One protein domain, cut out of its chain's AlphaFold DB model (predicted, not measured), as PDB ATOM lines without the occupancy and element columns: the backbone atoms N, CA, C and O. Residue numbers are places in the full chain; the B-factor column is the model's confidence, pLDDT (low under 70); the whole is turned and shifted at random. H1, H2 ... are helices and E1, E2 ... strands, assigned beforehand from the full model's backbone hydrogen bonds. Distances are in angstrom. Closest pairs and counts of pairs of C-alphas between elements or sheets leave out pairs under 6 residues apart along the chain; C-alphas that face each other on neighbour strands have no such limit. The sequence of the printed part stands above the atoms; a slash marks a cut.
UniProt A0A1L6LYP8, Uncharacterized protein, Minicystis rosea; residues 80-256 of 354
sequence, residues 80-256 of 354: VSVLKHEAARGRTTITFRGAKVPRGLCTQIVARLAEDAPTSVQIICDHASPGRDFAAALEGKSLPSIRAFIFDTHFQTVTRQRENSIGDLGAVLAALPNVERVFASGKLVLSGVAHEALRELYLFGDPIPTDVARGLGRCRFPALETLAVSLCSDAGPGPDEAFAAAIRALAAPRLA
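Overview. This is residues 80 to 256 of the 354 residues of an uncharacterized protein of Minicystis rosea (UniProt A0A1L6LYP8). The chain is wound in stacked turns, with a curved wall of seven side-by-side strands along one side and helices H1, H2, H4, H5 and H6 in a row along the other. Residues 186 to 199, with no named element, fill the row's place between H4 and H5, and the tiny H3 sits near the strand ends; the wall's other face is largely bare. The 177 printed residues run E1 E2 H1 E3 H2 E4 H3 H4 E5 E6 H5 E7 H6; the mixed sheet has the order E1 E2 E3 E4 E5 E6 E7, with E1 alone antiparallel to its neighbour. The class is mixed, helices and strands, with under half of the residues in named elements. The whole is compact, with a radius of gyration of the C-alphas of 15.5 A and spans of 45 by 33 by 27 A.

Along the chain. The strands are E1, residues 83 to 86, starting at C-alpha 83 (-0.354, 46.637, -35.161); E2, 91 to 97, 19.3 A long; E3, 120 to 126, 19.8 A; E4, 148 to 151; E5, 181 to 185; E6, 200 to 204; and E7, 226 to 230. The helices are H1, 105 to 116, 16.2 A; H2, 132 to 137; H3, 158 to 161; H4, 169 to 175; H5, 210 to 216; and H6, 240 to 249, 14.2 A, ending at C-alpha 249 (-9.585, 10.322, -29.460).

Arrangement. E1 and E2 form an antiparallel hairpin, with N 84 and O 93 2.9 A apart. E2 and E3 are parallel, with N 94 and O 122 at 2.8 A; E6 and E7 are parallel, with N 203 and O 228 at 2.9 A. Strand-helix-strand units, parallel neighbour strands joined through helices, are E2 H1 E3, E3 H2 E4, E4 H3 H4 E5 and E6 H5 E7, each with a right-handed crossover. H1 is on one face of the sheet, making two layers, at a height of 10.0 A. With residues 106 to 110 alone H1 touches H2, at a steep tilt of 42 degrees; the C-alphas of Thr 107 and Ala 137 are closest, 4.9 A. H2 and H4 only just touch, with 3 pairs of C-alphas within 8 A, closest Ala 135 and Val 172 at 5.7 A. H5 touches H6 at a shallow tilt of 18 degrees, closest C-alphas Ala 213 and Phe 243, 5.2 A. H3 only grazes the sheet, as does H4; H2, H5 and H6 are not on it. In H1, H2, H4, H5 and H6 every O i to N i+4 pair is within hydrogen-bond range; H3 is too short for one.

Size, cuts and confidence. The C-alphas farthest apart, Val 80 and Glu 241, are 45.0 A apart. The printed part has no cut, and E5 to E6 is the one long link. Mean pLDDT of the printed part is 95.3, and no printed residue is under 70.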
ATOM      1  N   VAL A  80      -0.521  51.344 -38.289       91.62
ATOM      2  CA  VAL A  80       0.034  51.971 -37.065       91.62
ATOM      3  C   VAL A  80      -0.944  52.008 -35.881       91.62
ATOM      4  O   VAL A  80      -0.538  51.992 -34.724       91.62
ATOM      5  N   SER A  81      -2.250  52.054 -36.152       89.12
ATOM      6  CA  SER A  81      -3.296  52.086 -35.124       89.12
ATOM      7  C   SER A  81      -3.756  50.702 -34.657       89.12
ATOM      8  O   SER A  81      -4.492  50.611 -33.673       89.12
ATOM      9  N   VAL A  82      -3.355  49.645 -35.363       94.88
ATOM     10  CA  VAL A  82      -3.835  48.269 -35.174       94.88
ATOM     11  C   VAL A  82      -2.697  47.335 -34.788       94.88
ATOM     12  O   VAL A  82      -2.913  46.445 -33.980       94.88
ATOM     13  N   LEU A  83      -1.499  47.519 -35.332       97.06
ATOM     14  CA  LEU A  83      -0.354  46.637 -35.161       97.06
ATOM     15  C   LEU A  83       0.780  47.396 -34.478       97.06
ATOM     16  O   LEU A  83       1.216  48.446 -34.943       97.06
ATOM     17  N   LYS A  84       1.280  46.826 -33.385       97.00
ATOM     18  CA  LYS A  84       2.466  47.295 -32.674       97.00
ATOM     19  C   LYS A  84       3.488  46.165 -32.628       97.00
ATOM     20  O   LYS A  84       3.192  45.104 -32.083       97.00
ATOM     21  N   HIS A  85       4.676  46.401 -33.175       96.75
ATOM     22  CA  HIS A  85       5.786  45.452 -33.131       96.75
ATOM     23  C   HIS A  85       6.840  45.901 -32.111       96.75
ATOM     24  O   HIS A  85       7.336  47.024 -32.160       96.75
ATOM     25  N   GLU A  86       7.187  45.017 -31.180       96.25
ATOM     26  CA  GLU A  86       8.207  45.213 -30.152       96.25
ATOM     27  C   GLU A  86       9.416  44.321 -30.466       96.25
ATOM     28  O   GLU A  86       9.564  43.231 -29.909       96.25
ATOM     29  N   ALA A  87      10.299  44.791 -31.355       93.56
ATOM     30  CA  ALA A  87      11.431  44.012 -31.873       93.56
ATOM     31  C   ALA A  87      12.333  43.424 -30.774       93.56
ATOM     32  O   ALA A  87      12.753  42.274 -30.867       93.56
ATOM     33  N   ALA A  88      12.571  44.171 -29.689       93.81
ATOM     34  CA  ALA A  88      13.384  43.711 -28.558       93.81
ATOM     35  C   ALA A  88      12.816  42.463 -27.857       93.81
ATOM     36  O   ALA A  88      13.562  41.728 -27.217       93.81
ATOM     37  N   ARG A  89      11.504  42.233 -27.972       93.50
ATOM     38  CA  ARG A  89      10.794  41.076 -27.411       93.50
ATOM     39  C   ARG A  89      10.368  40.068 -28.480       93.50
ATOM     40  O   ARG A  89       9.787  39.048 -28.137       93.50
ATOM     41  N   GLY A  90      10.587  40.367 -29.764       96.44
ATOM     42  CA  GLY A  90      10.067  39.564 -30.874       96.44
ATOM     43  C   GLY A  90       8.537  39.459 -30.890       96.44
ATOM     44  O   GLY A  90       7.995  38.499 -31.433       96.44
ATOM     45  N   ARG A  91       7.825  40.417 -30.283       97.56
ATOM     46  CA  ARG A  91       6.374  40.340 -30.074       97.56
ATOM     47  C   ARG A  91       5.633  41.329 -30.960       97.56
ATOM     48  O   ARG A  91       5.976  42.508 -30.990       97.56
ATOM     49  N   THR A  92       4.580  40.865 -31.621       98.38
ATOM     50  CA  THR A  92       3.632  41.722 -32.338       98.38
ATOM     51  C   THR A  92       2.259  41.645 -31.685       98.38
ATOM     52  O   THR A  92       1.681  40.567 -31.565       98.38
ATOM     53  N   THR A  93       1.714  42.797 -31.303       97.88
ATOM     54  CA  THR A  93       0.354  42.925 -30.770       97.88
ATOM     55  C   THR A  93      -0.550  43.565 -31.815       97.88
ATOM     56  O   THR A  93      -0.253  44.640 -32.336       97.88
ATOM     57  N   ILE A  94      -1.672  42.913 -32.100       97.94
ATOM     58  CA  ILE A  94      -2.698  43.337 -33.047       97.94
ATOM     59  C   ILE A  94      -3.964  43.653 -32.253       97.94
ATOM     60  O   ILE A  94      -4.477  42.794 -31.546       97.94
ATOM     61  N   THR A  95      -4.484  44.872 -32.359       96.69
ATOM     62  CA  THR A  95      -5.710  45.307 -31.680       96.69
ATOM     63  C   THR A  95      -6.779  45.694 -32.694       96.69
ATOM     64  O   THR A  95      -6.701  46.750 -33.325       96.69
ATOM     65  N   PHE A  96      -7.815  44.873 -32.825       95.12
ATOM     66  CA  PHE A  96      -8.989  45.198 -33.628       95.12
ATOM     67  C   PHE A  96      -9.939  46.076 -32.816       95.12
ATOM     68  O   PHE A  96     -10.510  45.619 -31.836       95.12
ATOM     69  N   ARG A  97     -10.111  47.341 -33.217       91.00
ATOM     70  CA  ARG A  97     -11.009  48.299 -32.549       91.00
ATOM     71  C   ARG A  97     -12.241  48.614 -33.392       91.00
ATOM     72  O   ARG A  97     -12.170  48.646 -34.621       91.00
ATOM     73  N   GLY A  98     -13.338  48.973 -32.728       87.62
ATOM     74  CA  GLY A  98     -14.530  49.546 -33.363       87.62
ATOM     75  C   GLY A  98     -15.606  48.511 -33.684       87.62
ATOM     76  O   GLY A  98     -15.643  47.446 -33.098       87.62
ATOM     77  N   ALA A  99     -16.531  48.828 -34.592       86.19
ATOM     78  CA  ALA A  99     -17.694  47.963 -34.835       86.19
ATOM     79  C   ALA A  99     -17.452  46.855 -35.877       86.19
ATOM     80  O   ALA A  99     -18.184  45.869 -35.905       86.19
ATOM     81  N   LYS A 100     -16.497  47.046 -36.798       91.00
ATOM     82  CA  LYS A 100     -16.228  46.130 -37.918       91.00
ATOM     83  C   LYS A 100     -14.758  46.177 -38.307       91.00
ATOM     84  O   LYS A 100     -14.160  47.249 -38.308       91.00
ATOM     85  N   VAL A 101     -14.221  45.033 -38.726       93.31
ATOM     86  CA  VAL A 101     -12.883  44.945 -39.317       93.31
ATOM     87  C   VAL A 101     -12.925  45.459 -40.766       93.31
ATOM     88  O   VAL A 101     -13.741  44.981 -41.558       93.31
ATOM     89  N   PRO A 102     -12.098  46.455 -41.140       94.19
ATOM     90  CA  PRO A 102     -12.017  46.943 -42.513       94.19
ATOM     91  C   PRO A 102     -11.627  45.845 -43.507       94.19
ATOM     92  O   PRO A 102     -10.752  45.018 -43.243       94.19
ATOM     93  N   ARG A 103     -12.236  45.873 -44.698       94.69
ATOM     94  CA  ARG A 103     -11.940  44.907 -45.763       94.69
ATOM     95  C   ARG A 103     -10.453  44.949 -46.130       94.69
ATOM     96  O   ARG A 103      -9.923  46.009 -46.443       94.69
ATOM     97  N   GLY A 104      -9.810  43.782 -46.146       95.62
ATOM     98  CA  GLY A 104      -8.396  43.634 -46.505       95.62
ATOM     99  C   GLY A 104      -7.409  43.958 -45.380       95.62
ATOM    100  O   GLY A 104      -6.213  43.762 -45.581       95.62
ATOM    101  N   LEU A 105      -7.875  44.394 -44.201       96.25
ATOM    102  CA  LEU A 105      -6.992  44.669 -43.065       96.25
ATOM    103  C   LEU A 105      -6.245  43.405 -42.615       96.25
ATOM    104  O   LEU A 105      -5.030  43.448 -42.462       96.25
ATOM    105  N   CYS A 106      -6.934  42.264 -42.490       97.88
ATOM    106  CA  CYS A 106      -6.292  40.993 -42.130       97.88
ATOM    107  C   CYS A 106      -5.200  40.585 -43.132       97.88
ATOM    108  O   CYS A 106      -4.139  40.129 -42.723       97.88
ATOM    109  N   THR A 107      -5.411  40.809 -44.433       98.00
ATOM    110  CA  THR A 107      -4.396  40.537 -45.465       98.00
ATOM    111  C   THR A 107      -3.153  41.409 -45.286       98.00
ATOM    112  O   THR A 107      -2.039  40.906 -45.404       98.00
ATOM    113  N   GLN A 108      -3.330  42.696 -44.975       97.62
ATOM    114  CA  GLN A 108      -2.213  43.609 -44.702       97.62
ATOM    115  C   GLN A 108      -1.465  43.212 -43.424       97.62
ATOM    116  O   GLN A 108      -0.239  43.197 -43.418       97.62
ATOM    117  N   ILE A 109      -2.194  42.831 -42.371       98.25
ATOM    118  CA  ILE A 109      -1.617  42.334 -41.116       98.25
ATOM    119  C   ILE A 109      -0.770  41.085 -41.371       98.25
ATOM    120  O   ILE A 109       0.383  41.050 -40.961       98.25
ATOM    121  N   VAL A 110      -1.300  40.079 -42.074       98.44
ATOM    122  CA  VAL A 110      -0.560  38.840 -42.370       98.44
ATOM    123  C   VAL A 110       0.690  39.117 -43.209       98.44
ATOM    124  O   VAL A 110       1.736  38.527 -42.948       98.44
ATOM    125  N   ALA A 111       0.618  40.037 -44.177       98.06
ATOM    126  CA  ALA A 111       1.794  40.462 -44.934       98.06
ATOM    127  C   ALA A 111       2.854  41.100 -44.023       98.06
ATOM    128  O   ALA A 111       4.018  40.715 -44.093       98.06
ATOM    129  N   ARG A 112       2.448  41.993 -43.110       97.81
ATOM    130  CA  ARG A 112       3.371  42.608 -42.149       97.81
ATOM    131  C   ARG A 112       3.963  41.594 -41.168       97.81
ATOM    132  O   ARG A 112       5.147  41.665 -40.882       97.81
ATOM    133  N   LEU A 113       3.194  40.604 -40.709       98.50
ATOM    134  CA  LEU A 113       3.727  39.512 -39.884       98.50
ATOM    135  C   LEU A 113       4.796  38.697 -40.627       98.50
ATOM    136  O   LEU A 113       5.767  38.270 -40.010       98.50
ATOM    137  N   ALA A 114       4.639  38.491 -41.937       98.25
ATOM    138  CA  ALA A 114       5.652  37.817 -42.747       98.25
ATOM    139  C   ALA A 114       6.935  38.655 -42.905       98.25
ATOM    140  O   ALA A 114       8.021  38.086 -42.964       98.25
ATOM    141  N   GLU A 115       6.808  39.983 -42.975       97.25
ATOM    142  CA  GLU A 115       7.931  40.927 -43.077       97.25
ATOM    143  C   GLU A 115       8.682  41.079 -41.747       97.25
ATOM    144  O   GLU A 115       9.903  40.940 -41.712       97.25
ATOM    145  N   ASP A 116       7.952  41.335 -40.658       97.44
ATOM    146  CA  ASP A 116       8.514  41.571 -39.323       97.44
ATOM    147  C   ASP A 116       9.040  40.279 -38.680       97.44
ATOM    148  O   ASP A 116       9.880  40.329 -37.781       97.44
ATOM    149  N   ALA A 117       8.531  39.124 -39.124       98.12
ATOM    150  CA  ALA A 117       8.888  37.794 -38.641       98.12
ATOM    151  C   ALA A 117       8.925  37.682 -37.096       98.12
ATOM    152  O   ALA A 117       9.929  37.229 -36.531       98.12
ATOM    153  N   PRO A 118       7.848  38.070 -36.378       98.44
ATOM    154  CA  PRO A 118       7.830  37.997 -34.925       98.44
ATOM    155  C   PRO A 118       7.876  36.544 -34.446       98.44
ATOM    156  O   PRO A 118       7.445  35.621 -35.145       98.44
ATOM    157  N   THR A 119       8.358  36.354 -33.220       98.44
ATOM    158  CA  THR A 119       8.341  35.071 -32.512       98.44
ATOM    159  C   THR A 119       7.049  34.858 -31.726       98.44
ATOM    160  O   THR A 119       6.657  33.714 -31.509       98.44
ATOM    161  N   SER A 120       6.368  35.936 -31.332       98.62
ATOM    162  CA  SER A 120       5.122  35.908 -30.558       98.62
ATOM    163  C   SER A 120       4.094  36.859 -31.172       98.62
ATOM    164  O   SER A 120       4.415  38.006 -31.500       98.62
ATOM    165  N   VAL A 121       2.857  36.394 -31.354       98.62
ATOM    166  CA  VAL A 121       1.748  37.210 -31.869       98.62
ATOM    167  C   VAL A 121       0.589  37.182 -30.889       98.62
ATOM    168  O   VAL A 121       0.084  36.114 -30.559       98.62
ATOM    169  N   GLN A 122       0.128  38.364 -30.482       98.25
ATOM    170  CA  GLN A 122      -1.082  38.530 -29.685       98.25
ATOM    171  C   GLN A 122      -2.143  39.294 -30.476       98.25
ATOM    172  O   GLN A 122      -1.892  40.400 -30.949       98.25
ATOM    173  N   ILE A 123      -3.343  38.735 -30.571       97.81
ATOM    174  CA  ILE A 123      -4.519  39.373 -31.152       97.81
ATOM    175  C   ILE A 123      -5.513  39.693 -30.039       97.81
ATOM    176  O   ILE A 123      -5.936  38.814 -29.294       97.81
ATOM    177  N   ILE A 124      -5.908  40.961 -29.991       95.50
ATOM    178  CA  ILE A 124      -6.850  41.538 -29.042       95.50
ATOM    179  C   ILE A 124      -8.026  42.122 -29.828       95.50
ATOM    180  O   ILE A 124      -7.838  42.915 -30.752       95.50
ATOM    181  N   CYS A 125      -9.247  41.763 -29.445       94.00
ATOM    182  CA  CYS A 125     -10.483  42.317 -29.992       94.00
ATOM    183  C   CYS A 125     -11.143  43.286 -29.004       94.00
ATOM    184  O   CYS A 125     -11.530  42.926 -27.898       94.00
ATOM    185  N   ASP A 126     -11.311  44.531 -29.425       87.75
ATOM    186  CA  ASP A 126     -12.068  45.548 -28.713       87.75
ATOM    187  C   ASP A 126     -13.255  45.982 -29.580       87.75
ATOM    188  O   ASP A 126     -13.137  46.840 -30.458       87.75
ATOM    189  N   HIS A 127     -14.400  45.326 -29.366       83.12
ATOM    190  CA  HIS A 127     -15.652  45.445 -30.129       83.12
ATOM    191  C   HIS A 127     -15.636  44.863 -31.553       83.12
ATOM    192  O   HIS A 127     -16.672  44.371 -32.005       83.12
ATOM    193  N   ALA A 128     -14.498  44.877 -32.251       89.75
ATOM    194  CA  ALA A 128     -14.347  44.264 -33.567       89.75
ATOM    195  C   ALA A 128     -13.542  42.972 -33.452       89.75
ATOM    196  O   ALA A 128     -12.486  42.948 -32.829       89.75
ATOM    197  N   SER A 129     -14.013  41.931 -34.130       93.06
ATOM    198  CA  SER A 129     -13.358  40.629 -34.214       93.06
ATOM    199  C   SER A 129     -13.100  40.282 -35.683       93.06
ATOM    200  O   SER A 129     -13.972  40.537 -36.522       93.06
ATOM    201  N   PRO A 130     -11.918  39.737 -36.031       94.94
ATOM    202  CA  PRO A 130     -11.595  39.423 -37.418       94.94
ATOM    203  C   PRO A 130     -12.398  38.240 -37.965       94.94
ATOM    204  O   PRO A 130     -12.602  38.148 -39.176       94.94
ATOM    205  N   GLY A 131     -12.860  37.335 -37.100       94.12
ATOM    206  CA  GLY A 131     -13.566  36.124 -37.495       94.12
ATOM    207  C   GLY A 131     -12.823  35.360 -38.587       94.12
ATOM    208  O   GLY A 131     -11.597  35.262 -38.595       94.12
ATOM    209  N   ARG A 132     -13.578  34.861 -39.568       96.00
ATOM    210  CA  ARG A 132     -13.030  34.097 -40.696       96.00
ATOM    211  C   ARG A 132     -12.033  34.871 -41.564       96.00
ATOM    212  O   ARG A 132     -11.280  34.235 -42.291       96.00
ATOM    213  N   ASP A 133     -12.031  36.204 -41.528       97.12
ATOM    214  CA  ASP A 133     -11.197  37.004 -42.430       97.12
ATOM    215  C   ASP A 133      -9.708  36.886 -42.072       97.12
ATOM    216  O   ASP A 133      -8.859  37.034 -42.951       97.12
ATOM    217  N   PHE A 134      -9.371  36.592 -40.808       97.56
ATOM    218  CA  PHE A 134      -7.984  36.322 -40.411       97.56
ATOM    219  C   PHE A 134      -7.509  34.952 -40.896       97.56
ATOM    220  O   PHE A 134      -6.504  34.881 -41.600       97.56
ATOM    221  N   ALA A 135      -8.269  33.887 -40.617       96.38
ATOM    222  CA  ALA A 135      -7.985  32.553 -41.148       96.38
ATOM    223  C   ALA A 135      -7.897  32.544 -42.689       96.38
ATOM    224  O   ALA A 135      -6.980  31.953 -43.252       96.38
ATOM    225  N   ALA A 136      -8.783  33.268 -43.382       97.25
ATOM    226  CA  ALA A 136      -8.733  33.407 -44.840       97.25
ATOM    227  C   ALA A 136      -7.491  34.176 -45.326       97.25
ATOM    228  O   ALA A 136      -6.922  33.844 -46.361       97.25
ATOM    229  N   ALA A 137      -7.031  35.195 -44.591       98.06
ATOM    230  CA  ALA A 137      -5.811  35.925 -44.941       98.06
ATOM    231  C   ALA A 137      -4.533  35.074 -44.801       98.06
ATOM    232  O   ALA A 137      -3.532  35.375 -45.454       98.06
ATOM    233  N   LEU A 138      -4.574  34.029 -43.971       98.06
ATOM    234  CA  LEU A 138      -3.494  33.059 -43.787       98.06
ATOM    235  C   LEU A 138      -3.487  31.944 -44.845       98.06
ATOM    236  O   LEU A 138      -2.503  31.212 -44.945       98.06
ATOM    237  N   GLU A 139      -4.539  31.810 -45.658       95.44
ATOM    238  CA  GLU A 139      -4.639  30.749 -46.662       95.44
ATOM    239  C   GLU A 139      -3.463  30.802 -47.658       95.44
ATOM    240  O   GLU A 139      -3.168  31.830 -48.275       95.44
ATOM    241  N   GLY A 140      -2.749  29.678 -47.792       94.31
ATOM    242  CA  GLY A 140      -1.561  29.569 -48.647       94.31
ATOM    243  C   GLY A 140      -0.340  30.359 -48.156       94.31
ATOM    244  O   GLY A 140       0.617  30.532 -48.916       94.31
ATOM    245  N   LYS A 141      -0.355  30.861 -46.915       97.38
ATOM    246  CA  LYS A 141       0.779  31.532 -46.267       97.38
ATOM    247  C   LYS A 141       1.454  30.610 -45.259       97.38
ATOM    248  O   LYS A 141       0.865  29.660 -44.758       97.38
ATOM    249  N   SER A 142       2.712  30.916 -44.969       98.12
ATOM    250  CA  SER A 142       3.478  30.267 -43.912       98.12
ATOM    251  C   SER A 142       4.258  31.332 -43.152       98.12
ATOM    252  O   SER A 142       4.972  32.125 -43.768       98.12
ATOM    253  N   LEU A 143       4.100  31.357 -41.830       98.56
ATOM    254  CA  LEU A 143       4.766  32.287 -40.918       98.56
ATOM    255  C   LEU A 143       5.626  31.487 -39.921       98.56
ATOM    256  O   LEU A 143       5.261  31.341 -38.754       98.56
ATOM    257  N   PRO A 144       6.765  30.922 -40.363       98.56
ATOM    258  CA  PRO A 144       7.557  29.981 -39.566       98.56
ATOM    259  C   PRO A 144       8.316  30.627 -38.399       98.56
ATOM    260  O   PRO A 144       8.899  29.909 -37.589       98.56
ATOM    261  N   SER A 145       8.369  31.957 -38.313       98.62
ATOM    262  CA  SER A 145       9.008  32.645 -37.186       98.62
ATOM    263  C   SER A 145       8.188  32.542 -35.899       98.62
ATOM    264  O   SER A 145       8.763  32.570 -34.813       98.62
ATOM    265  N   ILE A 146       6.862  32.409 -36.020       98.81
ATOM    266  CA  ILE A 146       5.927  32.475 -34.899       98.81
ATOM    267  C   ILE A 146       5.971  31.162 -34.114       98.81
ATOM    268  O   ILE A 146       5.682  30.094 -34.650       98.81
ATOM    269  N   ARG A 147       6.311  31.271 -32.827       98.75
ATOM    270  CA  ARG A 147       6.380  30.181 -31.843       98.75
ATOM    271  C   ARG A 147       5.281  30.264 -30.786       98.75
ATOM    272  O   ARG A 147       4.938  29.243 -30.200       98.75
ATOM    273  N   ALA A 148       4.724  31.451 -30.553       98.75
ATOM    274  CA  ALA A 148       3.603  31.662 -29.642       98.75
ATOM    275  C   ALA A 148       2.478  32.447 -30.328       98.75
ATOM    276  O   ALA A 148       2.728  33.467 -30.978       98.75
ATOM    277  N   PHE A 149       1.244  31.978 -30.169       98.75
ATOM    278  CA  PHE A 149       0.051  32.645 -30.679       98.75
ATOM    279  C   PHE A 149      -0.986  32.800 -29.567       98.75
ATOM    280  O   PHE A 149      -1.405  31.825 -28.949       98.75
ATOM    281  N   ILE A 150      -1.404  34.038 -29.326       98.44
ATOM    282  CA  ILE A 150      -2.372  34.394 -28.298       98.44
ATOM    283  C   ILE A 150      -3.546  35.084 -28.980       98.44
ATOM    284  O   ILE A 150      -3.391  36.149 -29.574       98.44
ATOM    285  N   PHE A 151      -4.732  34.511 -28.861       97.56
ATOM    286  CA  PHE A 151      -5.986  35.179 -29.150       97.56
ATOM    287  C   PHE A 151      -6.741  35.362 -27.845       97.56
ATOM    288  O   PHE A 151      -7.332  34.407 -27.346       97.56
ATOM    289  N   ASP A 152      -6.673  36.570 -27.282       94.62
ATOM    290  CA  ASP A 152      -7.302  36.838 -25.997       94.62
ATOM    291  C   ASP A 152      -7.757  38.292 -25.793       94.62
ATOM    292  O   ASP A 152      -7.165  39.248 -26.306       94.62
ATOM    293  N   THR A 153      -8.834  38.446 -25.016       88.06
ATOM    294  CA  THR A 153      -9.469  39.720 -24.657       88.06
ATOM    295  C   THR A 153      -9.806  39.827 -23.168       88.06
ATOM    296  O   THR A 153     -10.858  40.353 -22.816       88.06
ATOM    297  N   HIS A 154      -8.905  39.383 -22.289       81.00
ATOM    298  CA  HIS A 154      -9.098  39.293 -20.832       81.00
ATOM    299  C   HIS A 154      -9.648  40.534 -20.119       81.00
ATOM    300  O   HIS A 154     -10.268  40.409 -19.070       81.00
ATOM    301  N   PHE A 155      -9.438  41.745 -20.643       83.44
ATOM    302  CA  PHE A 155      -9.998  42.960 -20.034       83.44
ATOM    303  C   PHE A 155     -11.500  43.146 -20.308       83.44
ATOM    304  O   PHE A 155     -12.104  44.090 -19.798       83.44
ATOM    305  N   GLN A 156     -12.112  42.303 -21.147       85.25
ATOM    306  CA  GLN A 156     -13.544  42.321 -21.427       85.25
ATOM    307  C   GLN A 156     -14.296  41.284 -20.585       85.25
ATOM    308  O   GLN A 156     -13.764  40.237 -20.240       85.25
ATOM    309  N   THR A 157     -15.577  41.544 -20.315       85.06
ATOM    310  CA  THR A 157     -16.490  40.557 -19.713       85.06
ATOM    311  C   THR A 157     -16.575  39.294 -20.571       85.06
ATOM    312  O   THR A 157     -16.636  39.425 -21.798       85.06
ATOM    313  N   VAL A 158     -16.720  38.118 -19.962       83.88
ATOM    314  CA  VAL A 158     -16.859  36.820 -20.655       83.88
ATOM    315  C   VAL A 158     -17.935  36.860 -21.754       83.88
ATOM    316  O   VAL A 158     -17.680  36.495 -22.902       83.88
ATOM    317  N   THR A 159     -19.087  37.481 -21.466       84.00
ATOM    318  CA  THR A 159     -20.189  37.702 -22.429       84.00
ATOM    319  C   THR A 159     -19.767  38.411 -23.727       84.00
ATOM    320  O   THR A 159     -20.404  38.239 -24.764       84.00
ATOM    321  N   ARG A 160     -18.725  39.246 -23.695       85.94
ATOM    322  CA  ARG A 160     -18.175  39.893 -24.899       85.94
ATOM    323  C   ARG A 160     -17.102  39.034 -25.546       85.94
ATOM    324  O   ARG A 160     -17.089  38.922 -26.768       85.94
ATOM    325  N   GLN A 161     -16.239  38.421 -24.737       87.94
ATOM    326  CA  GLN A 161     -15.177  37.552 -25.238       87.94
ATOM    327  C   GLN A 161     -15.747  36.411 -26.084       87.94
ATOM    328  O   GLN A 161     -15.228  36.139 -27.165       87.94
ATOM    329  N   ARG A 162     -16.874  35.818 -25.669       89.25
ATOM    330  CA  ARG A 162     -17.543  34.728 -26.401       89.25
ATOM    331  C   ARG A 162     -18.002  35.083 -27.818       89.25
ATOM    332  O   ARG A 162     -18.324  34.181 -28.578       89.25
ATOM    333  N   GLU A 163     -18.059  36.363 -28.195       91.38
ATOM    334  CA  GLU A 163     -18.404  36.795 -29.560       91.38
ATOM    335  C   GLU A 163     -17.159  37.001 -30.445       91.38
ATOM    336  O   GLU A 163     -17.260  37.084 -31.676       91.38
ATOM    337  N   ASN A 164     -15.968  37.069 -29.842       94.00
ATOM    338  CA  ASN A 164     -14.708  37.258 -30.551       94.00
ATOM    339  C   ASN A 164     -14.260  35.948 -31.207       94.00
ATOM    340  O   ASN A 164     -14.398  34.878 -30.635       94.00
ATOM    341  N   SER A 165     -13.721  36.001 -32.422       95.38
ATOM    342  CA  SER A 165     -13.297  34.817 -33.172       95.38
ATOM    343  C   SER A 165     -12.093  35.133 -34.056       95.38
ATOM    344  O   SER A 165     -12.028  36.207 -34.654       95.38
ATOM    345  N   ILE A 166     -11.183  34.170 -34.203       95.75
ATOM    346  CA  ILE A 166     -10.087  34.180 -35.194       95.75
ATOM    347  C   ILE A 166     -10.411  33.375 -36.454       95.75
ATOM    348  O   ILE A 166      -9.565  33.233 -37.337       95.75
ATOM    349  N   GLY A 167     -11.642  32.862 -36.553       96.81
ATOM    350  CA  GLY A 167     -12.007  31.871 -37.555       96.81
ATOM    351  C   GLY A 167     -11.626  30.465 -37.097       96.81
ATOM    352  O   GLY A 167     -11.662  30.168 -35.907       96.81
ATOM    353  N   ASP A 168     -11.305  29.595 -38.051       98.06
ATOM    354  CA  ASP A 168     -10.907  28.218 -37.764       98.06
ATOM    355  C   ASP A 168      -9.456  28.155 -37.268       98.06
ATOM    356  O   ASP A 168      -8.520  28.455 -38.015       98.06
ATOM    357  N   LEU A 169      -9.270  27.729 -36.018       98.31
ATOM    358  CA  LEU A 169      -7.964  27.552 -35.395       98.31
ATOM    359  C   LEU A 169      -7.107  26.521 -36.141       98.31
ATOM    360  O   LEU A 169      -5.891  26.685 -36.204       98.31
ATOM    361  N   GLY A 170      -7.714  25.509 -36.771       98.06
ATOM    362  CA  GLY A 170      -6.982  24.536 -37.585       98.06
ATOM    363  C   GLY A 170      -6.284  25.189 -38.783       98.06
ATOM    364  O   GLY A 170      -5.123  24.891 -39.069       98.06
ATOM    365  N   ALA A 171      -6.945  26.153 -39.433       98.00
ATOM    366  CA  ALA A 171      -6.356  26.932 -40.522       98.00
ATOM    367  C   ALA A 171      -5.240  27.866 -40.027       98.00
ATOM    368  O   ALA A 171      -4.230  28.032 -40.712       98.00
ATOM    369  N   VAL A 172      -5.392  28.439 -38.827       98.38
ATOM    370  CA  VAL A 172      -4.336  29.247 -38.199       98.38
ATOM    371  C   VAL A 172      -3.105  28.388 -37.911       98.38
ATOM    372  O   VAL A 172      -2.016  28.737 -38.352       98.38
ATOM    373  N   LEU A 173      -3.272  27.234 -37.260       98.62
ATOM    374  CA  LEU A 173      -2.181  26.295 -36.973       98.62
ATOM    375  C   LEU A 173      -1.448  25.859 -38.252       98.62
ATOM    376  O   LEU A 173      -0.223  25.865 -38.291       98.62
ATOM    377  N   ALA A 174      -2.175  25.557 -39.331       98.19
ATOM    378  CA  ALA A 174      -1.568  25.174 -40.608       98.19
ATOM    379  C   ALA A 174      -0.652  26.264 -41.207       98.19
ATOM    380  O   ALA A 174       0.333  25.945 -41.875       98.19
ATOM    381  N   ALA A 175      -0.950  27.542 -40.961       98.50
ATOM    382  CA  ALA A 175      -0.138  28.665 -41.425       98.50
ATOM    383  C   ALA A 175       1.040  29.002 -40.492       98.50
ATOM    384  O   ALA A 175       1.947  29.734 -40.898       98.50
ATOM    385  N   LEU A 176       1.054  28.472 -39.264       98.75
ATOM    386  CA  LEU A 176       2.058  28.732 -38.229       98.75
ATOM    387  C   LEU A 176       2.856  27.456 -37.895       98.75
ATOM    388  O   LEU A 176       2.813  26.997 -36.761       98.75
ATOM    389  N   PRO A 177       3.625  26.872 -38.833       98.62
ATOM    390  CA  PRO A 177       4.132  25.496 -38.712       98.62
ATOM    391  C   PRO A 177       5.073  25.237 -37.523       98.62
ATOM    392  O   PRO A 177       5.296  24.086 -37.157       98.62
ATOM    393  N   ASN A 178       5.642  26.294 -36.938       98.75
ATOM    394  CA  ASN A 178       6.554  26.223 -35.797       98.75
ATOM    395  C   ASN A 178       5.912  26.731 -34.496       98.75
ATOM    396  O   ASN A 178       6.637  26.975 -33.531       98.75
ATOM    397  N   VAL A 179       4.586  26.923 -34.454       98.88
ATOM    398  CA  VAL A 179       3.923  27.357 -33.222       98.88
ATOM    399  C   VAL A 179       3.978  26.241 -32.183       98.88
ATOM    400  O   VAL A 179       3.569  25.107 -32.428       98.88
ATOM    401  N   GLU A 180       4.524  26.580 -31.021       98.88
ATOM    402  CA  GLU A 180       4.712  25.677 -29.889       98.88
ATOM    403  C   GLU A 180       3.633  25.898 -28.829       98.88
ATOM    404  O   GLU A 180       3.236  24.947 -28.162       98.88
ATOM    405  N   ARG A 181       3.143  27.135 -28.682       98.75
ATOM    406  CA  ARG A 181       2.202  27.524 -27.625       98.75
ATOM    407  C   ARG A 181       1.046  28.330 -28.197       98.75
ATOM    408  O   ARG A 181       1.269  29.316 -28.906       98.75
ATOM    409  N   VAL A 182      -0.178  27.907 -27.896       98.69
ATOM    410  CA  VAL A 182      -1.402  28.561 -28.366       98.69
ATOM    411  C   VAL A 182      -2.356  28.791 -27.212       98.69
ATOM    412  O   VAL A 182      -2.763  27.839 -26.557       98.69
ATOM    413  N   PHE A 183      -2.775  30.040 -27.031       98.31
ATOM    414  CA  PHE A 183      -3.895  30.405 -26.171       98.31
ATOM    415  C   PHE A 183      -4.995  31.011 -27.032       98.31
ATOM    416  O   PHE A 183      -4.733  31.957 -27.775       98.31
ATOM    417  N   ALA A 184      -6.212  30.478 -26.961       97.06
ATOM    418  CA  ALA A 184      -7.340  30.988 -27.727       97.06
ATOM    419  C   ALA A 184      -8.600  31.072 -26.866       97.06
ATOM    420  O   ALA A 184      -9.077  30.050 -26.370       97.06
ATOM    421  N   SER A 185      -9.161  32.280 -26.754       95.12
ATOM    422  CA  SER A 185     -10.435  32.528 -26.084       95.12
ATOM    423  C   SER A 185     -11.570  32.925 -27.041       95.12
ATOM    424  O   SER A 185     -11.339  33.362 -28.169       95.12
ATOM    425  N   GLY A 186     -12.820  32.766 -26.603       94.06
ATOM    426  CA  GLY A 186     -14.011  33.294 -27.278       94.06
ATOM    427  C   GLY A 186     -14.793  32.275 -28.116       94.06
ATOM    428  O   GLY A 186     -14.994  31.130 -27.720       94.06
ATOM    429  N   LYS A 187     -15.285  32.693 -29.289       94.81
ATOM    430  CA  LYS A 187     -16.014  31.855 -30.256       94.81
ATOM    431  C   LYS A 187     -15.053  30.977 -31.049       94.81
ATOM    432  O   LYS A 187     -14.686  31.277 -32.196       94.81
ATOM    433  N   LEU A 188     -14.654  29.886 -30.410       95.88
ATOM    434  CA  LEU A 188     -13.714  28.920 -30.954       95.88
ATOM    435  C   LEU A 188     -14.335  28.086 -32.079       95.88
ATOM    436  O   LEU A 188     -15.487  27.655 -32.022       95.88
ATOM    437  N   VAL A 189     -13.525  27.838 -33.104       97.50
ATOM    438  CA  VAL A 189     -13.777  26.872 -34.174       97.50
ATOM    439  C   VAL A 189     -12.479  26.103 -34.368       97.50
ATOM    440  O   VAL A 189     -11.420  26.715 -34.471       97.50
ATOM    441  N   LEU A 190     -12.557  24.776 -34.410       98.19
ATOM    442  CA  LEU A 190     -11.401  23.914 -34.623       98.19
ATOM    443  C   LEU A 190     -11.780  22.802 -35.598       98.19
ATOM    444  O   LEU A 190     -12.578  21.923 -35.275       98.19
ATOM    445  N   SER A 191     -11.216  22.835 -36.800       96.44
ATOM    446  CA  SER A 191     -11.177  21.662 -37.668       96.44
ATOM    447  C   SER A 191     -10.059  20.706 -37.239       96.44
ATOM    448  O   SER A 191      -9.075  21.103 -36.618       96.44
ATOM    449  N   GLY A 192     -10.224  19.416 -37.549       96.50
ATOM    450  CA  GLY A 192      -9.179  18.425 -37.295       96.50
ATOM    451  C   GLY A 192      -7.916  18.770 -38.084       96.50
ATOM    452  O   GLY A 192      -7.975  18.903 -39.306       96.50
ATOM    453  N   VAL A 193      -6.786  18.902 -37.393       98.06
ATOM    454  CA  VAL A 193      -5.506  19.319 -37.978       98.06
ATOM    455  C   VAL A 193      -4.352  18.510 -37.385       98.06
ATOM    456  O   VAL A 193      -4.408  18.063 -36.240       98.06
ATOM    457  N   ALA A 194      -3.294  18.308 -38.170       98.62
ATOM    458  CA  ALA A 194      -2.034  17.765 -37.679       98.62
ATOM    459  C   ALA A 194      -1.030  18.905 -37.480       98.62
ATOM    460  O   ALA A 194      -0.829  19.700 -38.397       98.62
ATOM    461  N   HIS A 195      -0.399  18.978 -36.309       98.75
ATOM    462  CA  HIS A 195       0.599  20.004 -36.014       98.75
ATOM    463  C   HIS A 195       1.776  19.420 -35.231       98.75
ATOM    464  O   HIS A 195       1.622  18.989 -34.091       98.75
ATOM    465  N   GLU A 196       2.958  19.401 -35.847       98.69
ATOM    466  CA  GLU A 196       4.124  18.669 -35.332       98.69
ATOM    467  C   GLU A 196       4.839  19.391 -34.181       98.69
ATOM    468  O   GLU A 196       5.424  18.730 -33.329       98.69
ATOM    469  N   ALA A 197       4.785  20.727 -34.134       98.81
ATOM    470  CA  ALA A 197       5.526  21.529 -33.154       98.81
ATOM    471  C   ALA A 197       4.701  21.961 -31.929       98.81
ATOM    472  O   ALA A 197       5.277  22.506 -30.993       98.81
ATOM    473  N   LEU A 198       3.380  21.735 -31.918       98.88
ATOM    474  CA  LEU A 198       2.502  22.259 -30.864       98.88
ATOM    475  C   LEU A 198       2.737  21.488 -29.561       98.88
ATOM    476  O   LEU A 198       2.535  20.276 -29.540       98.88
ATOM    477  N   ARG A 199       3.149  22.193 -28.504       98.88
ATOM    478  CA  ARG A 199       3.463  21.657 -27.169       98.88
ATOM    479  C   ARG A 199       2.416  22.037 -26.132       98.88
ATOM    480  O   ARG A 199       2.104  21.221 -25.273       98.88
ATOM    481  N   GLU A 200       1.837  23.228 -26.239       98.81
ATOM    482  CA  GLU A 200       0.844  23.717 -25.285       98.81
ATOM    483  C   GLU A 200      -0.371  24.298 -26.015       98.81
ATOM    484  O   GLU A 200      -0.233  25.152 -26.898       98.81
ATOM    485  N   LEU A 201      -1.564  23.832 -25.642       98.69
ATOM    486  CA  LEU A 201      -2.834  24.291 -26.196       98.69
ATOM    487  C   LEU A 201      -3.803  24.661 -25.071       98.69
ATOM    488  O   LEU A 201      -4.212  23.799 -24.296       98.69
ATOM    489  N   TYR A 202      -4.199  25.931 -25.036       98.25
ATOM    490  CA  TYR A 202      -5.148  26.495 -24.082       98.25
ATOM    491  C   TYR A 202      -6.386  26.982 -24.834       98.25
ATOM    492  O   TYR A 202      -6.285  27.837 -25.721       98.25
ATOM    493  N   LEU A 203      -7.549  26.428 -24.498       97.06
ATOM    494  CA  LEU A 203      -8.832  26.753 -25.116       97.06
ATOM    495  C   LEU A 203      -9.796  27.279 -24.055       97.06
ATOM    496  O   LEU A 203     -10.133  26.572 -23.112       97.06
ATOM    497  N   PHE A 204     -10.268  28.506 -24.227       94.69
ATOM    498  CA  PHE A 204     -11.203  29.136 -23.300       94.69
ATOM    499  C   PHE A 204     -12.476  29.552 -24.044       94.69
ATOM    500  O   PHE A 204     -12.452  30.463 -24.872       94.69
ATOM    501  N   GLY A 205     -13.601  28.888 -23.795       89.75
ATOM    502  CA  GLY A 205     -14.876  29.257 -24.418       89.75
ATOM    503  C   GLY A 205     -15.997  29.391 -23.407       89.75
ATOM    504  O   GLY A 205     -15.905  28.902 -22.291       89.75
ATOM    505  N   ASP A 206     -17.071  30.062 -23.820       89.94
ATOM    506  CA  ASP A 206     -18.218  30.317 -22.950       89.94
ATOM    507  C   ASP A 206     -19.568  30.200 -23.695       89.94
ATOM    508  O   ASP A 206     -20.112  31.206 -24.172       89.94
ATOM    509  N   PRO A 207     -20.112  28.972 -23.842       92.00
ATOM    510  CA  PRO A 207     -19.437  27.689 -23.639       92.00
ATOM    511  C   PRO A 207     -18.646  27.280 -24.892       92.00
ATOM    512  O   PRO A 207     -18.869  27.800 -25.995       92.00
ATOM    513  N   ILE A 208     -17.745  26.307 -24.767       92.88
ATOM    514  CA  ILE A 208     -17.107  25.693 -25.932       92.88
ATOM    515  C   ILE A 208     -18.131  24.826 -26.694       92.88
ATOM    516  O   ILE A 208     -18.733  23.928 -26.112       92.88
ATOM    517  N   PRO A 209     -18.318  25.012 -28.016       93.12
ATOM    518  CA  PRO A 209     -19.249  24.192 -28.794       93.12
ATOM    519  C   PRO A 209     -18.815  22.723 -28.926       93.12
ATOM    520  O   PRO A 209     -17.637  22.426 -29.121       93.12
ATOM    521  N   THR A 210     -19.778  21.797 -28.999       96.06
ATOM    522  CA  THR A 210     -19.532  20.360 -29.261       96.06
ATOM    523  C   THR A 210     -18.691  20.108 -30.519       96.06
ATOM    524  O   THR A 210     -17.908  19.161 -30.577       96.06
ATOM    525  N   ASP A 211     -18.828  20.950 -31.545       97.00
ATOM    526  CA  ASP A 211     -18.048  20.813 -32.779       97.00
ATOM    527  C   ASP A 211     -16.553  21.093 -32.577       97.00
ATOM    528  O   ASP A 211     -15.738  20.491 -33.277       97.00
ATOM    529  N   VAL A 212     -16.182  21.922 -31.592       97.62
ATOM    530  CA  VAL A 212     -14.779  22.123 -31.192       97.62
ATOM    531  C   VAL A 212     -14.232  20.858 -30.539       97.62
ATOM    532  O   VAL A 212     -13.153  20.418 -30.925       97.62
ATOM    533  N   ALA A 213     -14.995  20.206 -29.652       97.50
ATOM    534  CA  ALA A 213     -14.613  18.912 -29.075       97.50
ATOM    535  C   ALA A 213     -14.398  17.855 -30.176       97.50
ATOM    536  O   ALA A 213     -13.348  17.221 -30.267       97.50
ATOM    537  N   ARG A 214     -15.342  17.729 -31.118       98.12
ATOM    538  CA  ARG A 214     -15.191  16.825 -32.277       98.12
ATOM    539  C   ARG A 214     -13.989  17.183 -33.148       98.12
ATOM    540  O   ARG A 214     -13.398  16.304 -33.770       98.12
ATOM    541  N   GLY A 215     -13.684  18.469 -33.296       98.38
ATOM    542  CA  GLY A 215     -12.485  18.961 -33.972       98.38
ATOM    543  C   GLY A 215     -11.212  18.496 -33.282       98.38
ATOM    544  O   GLY A 215     -10.361  17.877 -33.919       98.38
ATOM    545  N   LEU A 216     -11.138  18.707 -31.967       98.62
ATOM    546  CA  LEU A 216     -10.026  18.302 -31.114       98.62
ATOM    547  C   LEU A 216      -9.763  16.795 -31.203       98.62
ATOM    548  O   LEU A 216      -8.639  16.393 -31.480       98.62
ATOM    549  N   GLY A 217     -10.802  15.963 -31.099       98.44
ATOM    550  CA  GLY A 217     -10.667  14.506 -31.223       98.44
ATOM    551  C   GLY A 217     -10.205  14.015 -32.603       98.44
ATOM    552  O   GLY A 217      -9.831  12.857 -32.748       98.44
ATOM    553  N   ARG A 218     -10.212  14.874 -33.632       98.56
ATOM    554  CA  ARG A 218      -9.667  14.583 -34.974       98.56
ATOM    555  C   ARG A 218      -8.247  15.121 -35.174       98.56
ATOM    556  O   ARG A 218      -7.681  14.933 -36.252       98.56
ATOM    557  N   CYS A 219      -7.691  15.819 -34.190       98.81
ATOM    558  CA  CYS A 219      -6.368  16.417 -34.294       98.81
ATOM    559  C   CYS A 219      -5.245  15.408 -34.019       98.81
ATOM    560  O   CYS A 219      -5.423  14.401 -33.331       98.81
ATOM    561  N   ARG A 220      -4.056  15.716 -34.545       98.81
ATOM    562  CA  ARG A 220      -2.818  14.969 -34.294       98.81
ATOM    563  C   ARG A 220      -1.718  15.929 -33.865       98.81
ATOM    564  O   ARG A 220      -1.189  16.674 -34.688       98.81
ATOM    565  N   PHE A 221      -1.349  15.866 -32.593       98.81
ATOM    566  CA  PHE A 221      -0.363  16.750 -31.978       98.81
ATOM    567  C   PHE A 221       0.740  15.924 -31.299       98.81
ATOM    568  O   PHE A 221       0.716  15.719 -30.086       98.81
ATOM    569  N   PRO A 222       1.710  15.390 -32.066       98.75
ATOM    570  CA  PRO A 222       2.712  14.462 -31.543       98.75
ATOM    571  C   PRO A 222       3.654  15.069 -30.498       98.75
ATOM    572  O   PRO A 222       4.240  14.314 -29.722       98.75
ATOM    573  N   ALA A 223       3.794  16.397 -30.470       98.75
ATOM    574  CA  ALA A 223       4.598  17.123 -29.493       98.75
ATOM    575  C   ALA A 223       3.791  17.717 -28.328       98.75
ATOM    576  O   ALA A 223       4.407  18.325 -27.459       98.75
ATOM    577  N   LEU A 224       2.461  17.550 -28.290       98.88
ATOM    578  CA  LEU A 224       1.627  18.178 -27.264       98.88
ATOM    579  C   LEU A 224       1.957  17.595 -25.894       98.88
ATOM    580  O   LEU A 224       1.889  16.383 -25.721       98.88
ATOM    581  N   GLU A 225       2.295  18.466 -24.954       98.81
ATOM    582  CA  GLU A 225       2.653  18.166 -23.567       98.81
ATOM    583  C   GLU A 225       1.553  18.639 -22.607       98.81
ATOM    584  O   GLU A 225       1.231  17.916 -21.663       98.81
ATOM    585  N   THR A 226       0.923  19.784 -22.901       98.69
ATOM    586  CA  THR A 226      -0.121  20.399 -22.068       98.69
ATOM    587  C   THR A 226      -1.374  20.712 -22.881       98.69
ATOM    588  O   THR A 226      -1.307  21.386 -23.914       98.69
ATOM    589  N   LEU A 227      -2.526  20.272 -22.378       98.69
ATOM    590  CA  LEU A 227      -3.847  20.680 -22.847       98.69
ATOM    591  C   LEU A 227      -4.622  21.283 -21.676       98.69
ATOM    592  O   LEU A 227      -4.838  20.604 -20.677       98.69
ATOM    593  N   ALA A 228      -5.060  22.530 -21.817       98.19
ATOM    594  CA  ALA A 228      -5.924  23.186 -20.846       98.19
ATOM    595  C   ALA A 228      -7.195  23.693 -21.528       98.19
ATOM    596  O   ALA A 228      -7.131  24.315 -22.592       98.19
ATOM    597  N   VAL A 229      -8.352  23.420 -20.936       97.31
ATOM    598  CA  VAL A 229      -9.645  23.764 -21.518       97.31
ATOM    599  C   VAL A 229     -10.597  24.242 -20.424       97.31
ATOM    600  O   VAL A 229     -10.879  23.489 -19.502       97.31
ATOM    601  N   SER A 230     -11.132  25.456 -20.556       95.19
ATOM    602  CA  SER A 230     -12.303  25.897 -19.784       95.19
ATOM    603  C   SER A 230     -13.542  25.725 -20.655       95.19
ATOM    604  O   SER A 230     -13.627  26.326 -21.734       95.19
ATOM    605  N   LEU A 231     -14.457  24.846 -20.242       90.88
ATOM    606  CA  LEU A 231     -15.624  24.483 -21.051       90.88
ATOM    607  C   LEU A 231     -16.694  25.570 -21.060       90.88
ATOM    608  O   LEU A 231     -17.414  25.708 -22.053       90.88
ATOM    609  N   CYS A 232     -16.803  26.317 -19.969       82.62
ATOM    610  CA  CYS A 232     -17.755  27.395 -19.779       82.62
ATOM    611  C   CYS A 232     -17.272  28.317 -18.649       82.62
ATOM    612  O   CYS A 232     -16.437  27.925 -17.856       82.62
ATOM    613  N   SER A 233     -17.779  29.543 -18.554       73.94
ATOM    614  CA  SER A 233     -17.574  30.387 -17.368       73.94
ATOM    615  C   SER A 233     -18.906  30.937 -16.869       73.94
ATOM    616  O   SER A 233     -19.251  30.762 -15.708       73.94
ATOM    617  N   ASP A 234     -19.679  31.569 -17.758       78.19
ATOM    618  CA  ASP A 234     -20.904  32.297 -17.403       78.19
ATOM    619  C   ASP A 234     -22.149  31.779 -18.147       78.19
ATOM    620  O   ASP A 234     -23.285  32.070 -17.759       78.19
ATOM    621  N   ALA A 235     -21.965  31.093 -19.275       76.38
ATOM    622  CA  ALA A 235     -23.048  30.588 -20.105       76.38
ATOM    623  C   ALA A 235     -23.614  29.247 -19.590       76.38
ATOM    624  O   ALA A 235     -23.279  28.767 -18.515       76.38
ATOM    625  N   GLY A 236     -24.567  28.665 -20.328       79.75
ATOM    626  CA  GLY A 236     -25.091  27.331 -20.008       79.75
ATOM    627  C   GLY A 236     -24.016  26.237 -20.116       79.75
ATOM    628  O   GLY A 236     -22.932  26.511 -20.626       79.75
ATOM    629  N   PRO A 237     -24.329  24.999 -19.703       85.75
ATOM    630  CA  PRO A 237     -23.338  23.943 -19.513       85.75
ATOM    631  C   PRO A 237     -22.506  23.638 -20.764       85.75
ATOM    632  O   PRO A 237     -22.972  23.757 -21.907       85.75
ATOM    633  N   GLY A 238     -21.261  23.228 -20.520       88.12
ATOM    634  CA  GLY A 238     -20.338  22.739 -21.534       88.12
ATOM    635  C   GLY A 238     -20.699  21.335 -22.042       88.12
ATOM    636  O   GLY A 238     -21.567  20.657 -21.498       88.12
ATOM    637  N   PRO A 239     -20.074  20.866 -23.137       94.12
ATOM    638  CA  PRO A 239     -20.338  19.543 -23.686       94.12
ATOM    639  C   PRO A 239     -19.383  18.489 -23.096       94.12
ATOM    640  O   PRO A 239     -18.590  17.896 -23.835       94.12
ATOM    641  N   ASP A 240     -19.469  18.255 -21.786       94.81
ATOM    642  CA  ASP A 240     -18.575  17.408 -20.977       94.81
ATOM    643  C   ASP A 240     -18.312  16.032 -21.611       94.81
ATOM    644  O   ASP A 240     -17.170  15.690 -21.927       94.81
ATOM    645  N   GLU A 241     -19.366  15.265 -21.915       95.06
ATOM    646  CA  GLU A 241     -19.242  13.934 -22.536       95.06
ATOM    647  C   GLU A 241     -18.497  13.975 -23.879       95.06
ATOM    648  O   GLU A 241     -17.677  13.106 -24.194       95.06
ATOM    649  N   ALA A 242     -18.763  15.004 -24.691       96.44
ATOM    650  CA  ALA A 242     -18.113  15.155 -25.985       96.44
ATOM    651  C   ALA A 242     -16.626  15.489 -25.825       96.44
ATOM    652  O   ALA A 242     -15.821  15.053 -26.650       96.44
ATOM    653  N   PHE A 243     -16.254  16.235 -24.780       97.06
ATOM    654  CA  PHE A 243     -14.858  16.533 -24.467       97.06
ATOM    655  C   PHE A 243     -14.109  15.330 -23.910       97.06
ATOM    656  O   PHE A 243     -12.995  15.073 -24.368       97.06
ATOM    657  N   ALA A 244     -14.722  14.545 -23.022       97.38
ATOM    658  CA  ALA A 244     -14.132  13.291 -22.561       97.38
ATOM    659  C   ALA A 244     -13.815  12.375 -23.758       97.38
ATOM    660  O   ALA A 244     -12.680  11.921 -23.921       97.38
ATOM    661  N   ALA A 245     -14.775  12.192 -24.675       97.81
ATOM    662  CA  ALA A 245     -14.569  11.418 -25.900       97.81
ATOM    663  C   ALA A 245     -13.488  12.026 -26.817       97.81
ATOM    664  O   ALA A 245     -12.668  11.300 -27.383       97.81
ATOM    665  N   ALA A 246     -13.460  13.353 -26.963       98.25
ATOM    666  CA  ALA A 246     -12.475  14.051 -27.784       98.25
ATOM    667  C   ALA A 246     -11.045  13.889 -27.265       98.25
ATOM    668  O   ALA A 246     -10.143  13.609 -28.050       98.25
ATOM    669  N   ILE A 247     -10.837  14.029 -25.956       98.00
ATOM    670  CA  ILE A 247      -9.523  13.886 -25.324       98.00
ATOM    671  C   ILE A 247      -9.009  12.451 -25.488       98.00
ATOM    672  O   ILE A 247      -7.835  12.254 -25.790       98.00
ATOM    673  N   ARG A 248      -9.886  11.447 -25.366       96.81
ATOM    674  CA  ARG A 248      -9.532  10.039 -25.621       96.81
ATOM    675  C   ARG A 248      -9.175   9.778 -27.088       96.81
ATOM    676  O   ARG A 248      -8.305   8.958 -27.365       96.81
ATOM    677  N   ALA A 249      -9.836  10.461 -28.025       97.94
ATOM    678  CA  ALA A 249      -9.585  10.322 -29.460       97.94
ATOM    679  C   ALA A 249      -8.366  11.125 -29.960       97.94
ATOM    680  O   ALA A 249      -7.827  10.821 -31.027       97.94
ATOM    681  N   LEU A 250      -7.922  12.137 -29.207       98.56
ATOM    682  CA  LEU A 250      -6.816  13.015 -29.577       98.56
ATOM    683  C   LEU A 250      -5.503  12.232 -29.735       98.56
ATOM    684  O   LEU A 250      -4.992  11.620 -28.797       98.56
ATOM    685  N   ALA A 251      -4.882  12.323 -30.914       98.50
ATOM    686  CA  ALA A 251      -3.588  11.698 -31.165       98.50
ATOM    687  C   ALA A 251      -2.434  12.566 -30.622       98.50
ATOM    688  O   ALA A 251      -1.757  13.264 -31.384       98.50
ATOM    689  N   ALA A 252      -2.211  12.501 -29.305       98.62
ATOM    690  CA  ALA A 252      -1.174  13.237 -28.575       98.62
ATOM    691  C   ALA A 252      -0.348  12.311 -27.645       98.62
ATOM    692  O   ALA A 252      -0.538  12.314 -26.431       98.62
ATOM    693  N   PRO A 253       0.589  11.503 -28.184       98.50
ATOM    694  CA  PRO A 253       1.359  10.509 -27.421       98.50
ATOM    695  C   PRO A 253       2.307  11.085 -26.356       98.50
ATOM    696  O   PRO A 253       2.907  10.316 -25.610       98.50
ATOM    697  N   ARG A 254       2.502  12.407 -26.324       98.69
ATOM    698  CA  ARG A 254       3.334  13.105 -25.334       98.69
ATOM    699  C   ARG A 254       2.527  13.910 -24.321       98.69
ATOM    700  O   ARG A 254       3.140  14.532 -23.461       98.69
ATOM    701  N   LEU A 255       1.192  13.882 -24.407       98.81
ATOM    702  CA  LEU A 255       0.344  14.657 -23.511       98.81
ATOM    703  C   LEU A 255       0.605  14.180 -22.087       98.81
ATOM    704  O   LEU A 255       0.412  12.999 -21.799       98.81
ATOM    705  N   ALA A 256       1.095  15.080 -21.245       98.56
ATOM    706  CA  ALA A 256       1.507  14.791 -19.880       98.56
ATOM    707  C   ALA A 256       0.621  15.498 -18.858       98.56
ATOM    708  O   ALA A 256       0.411  14.958 -17.768       98.56
TER     709      ALA A 256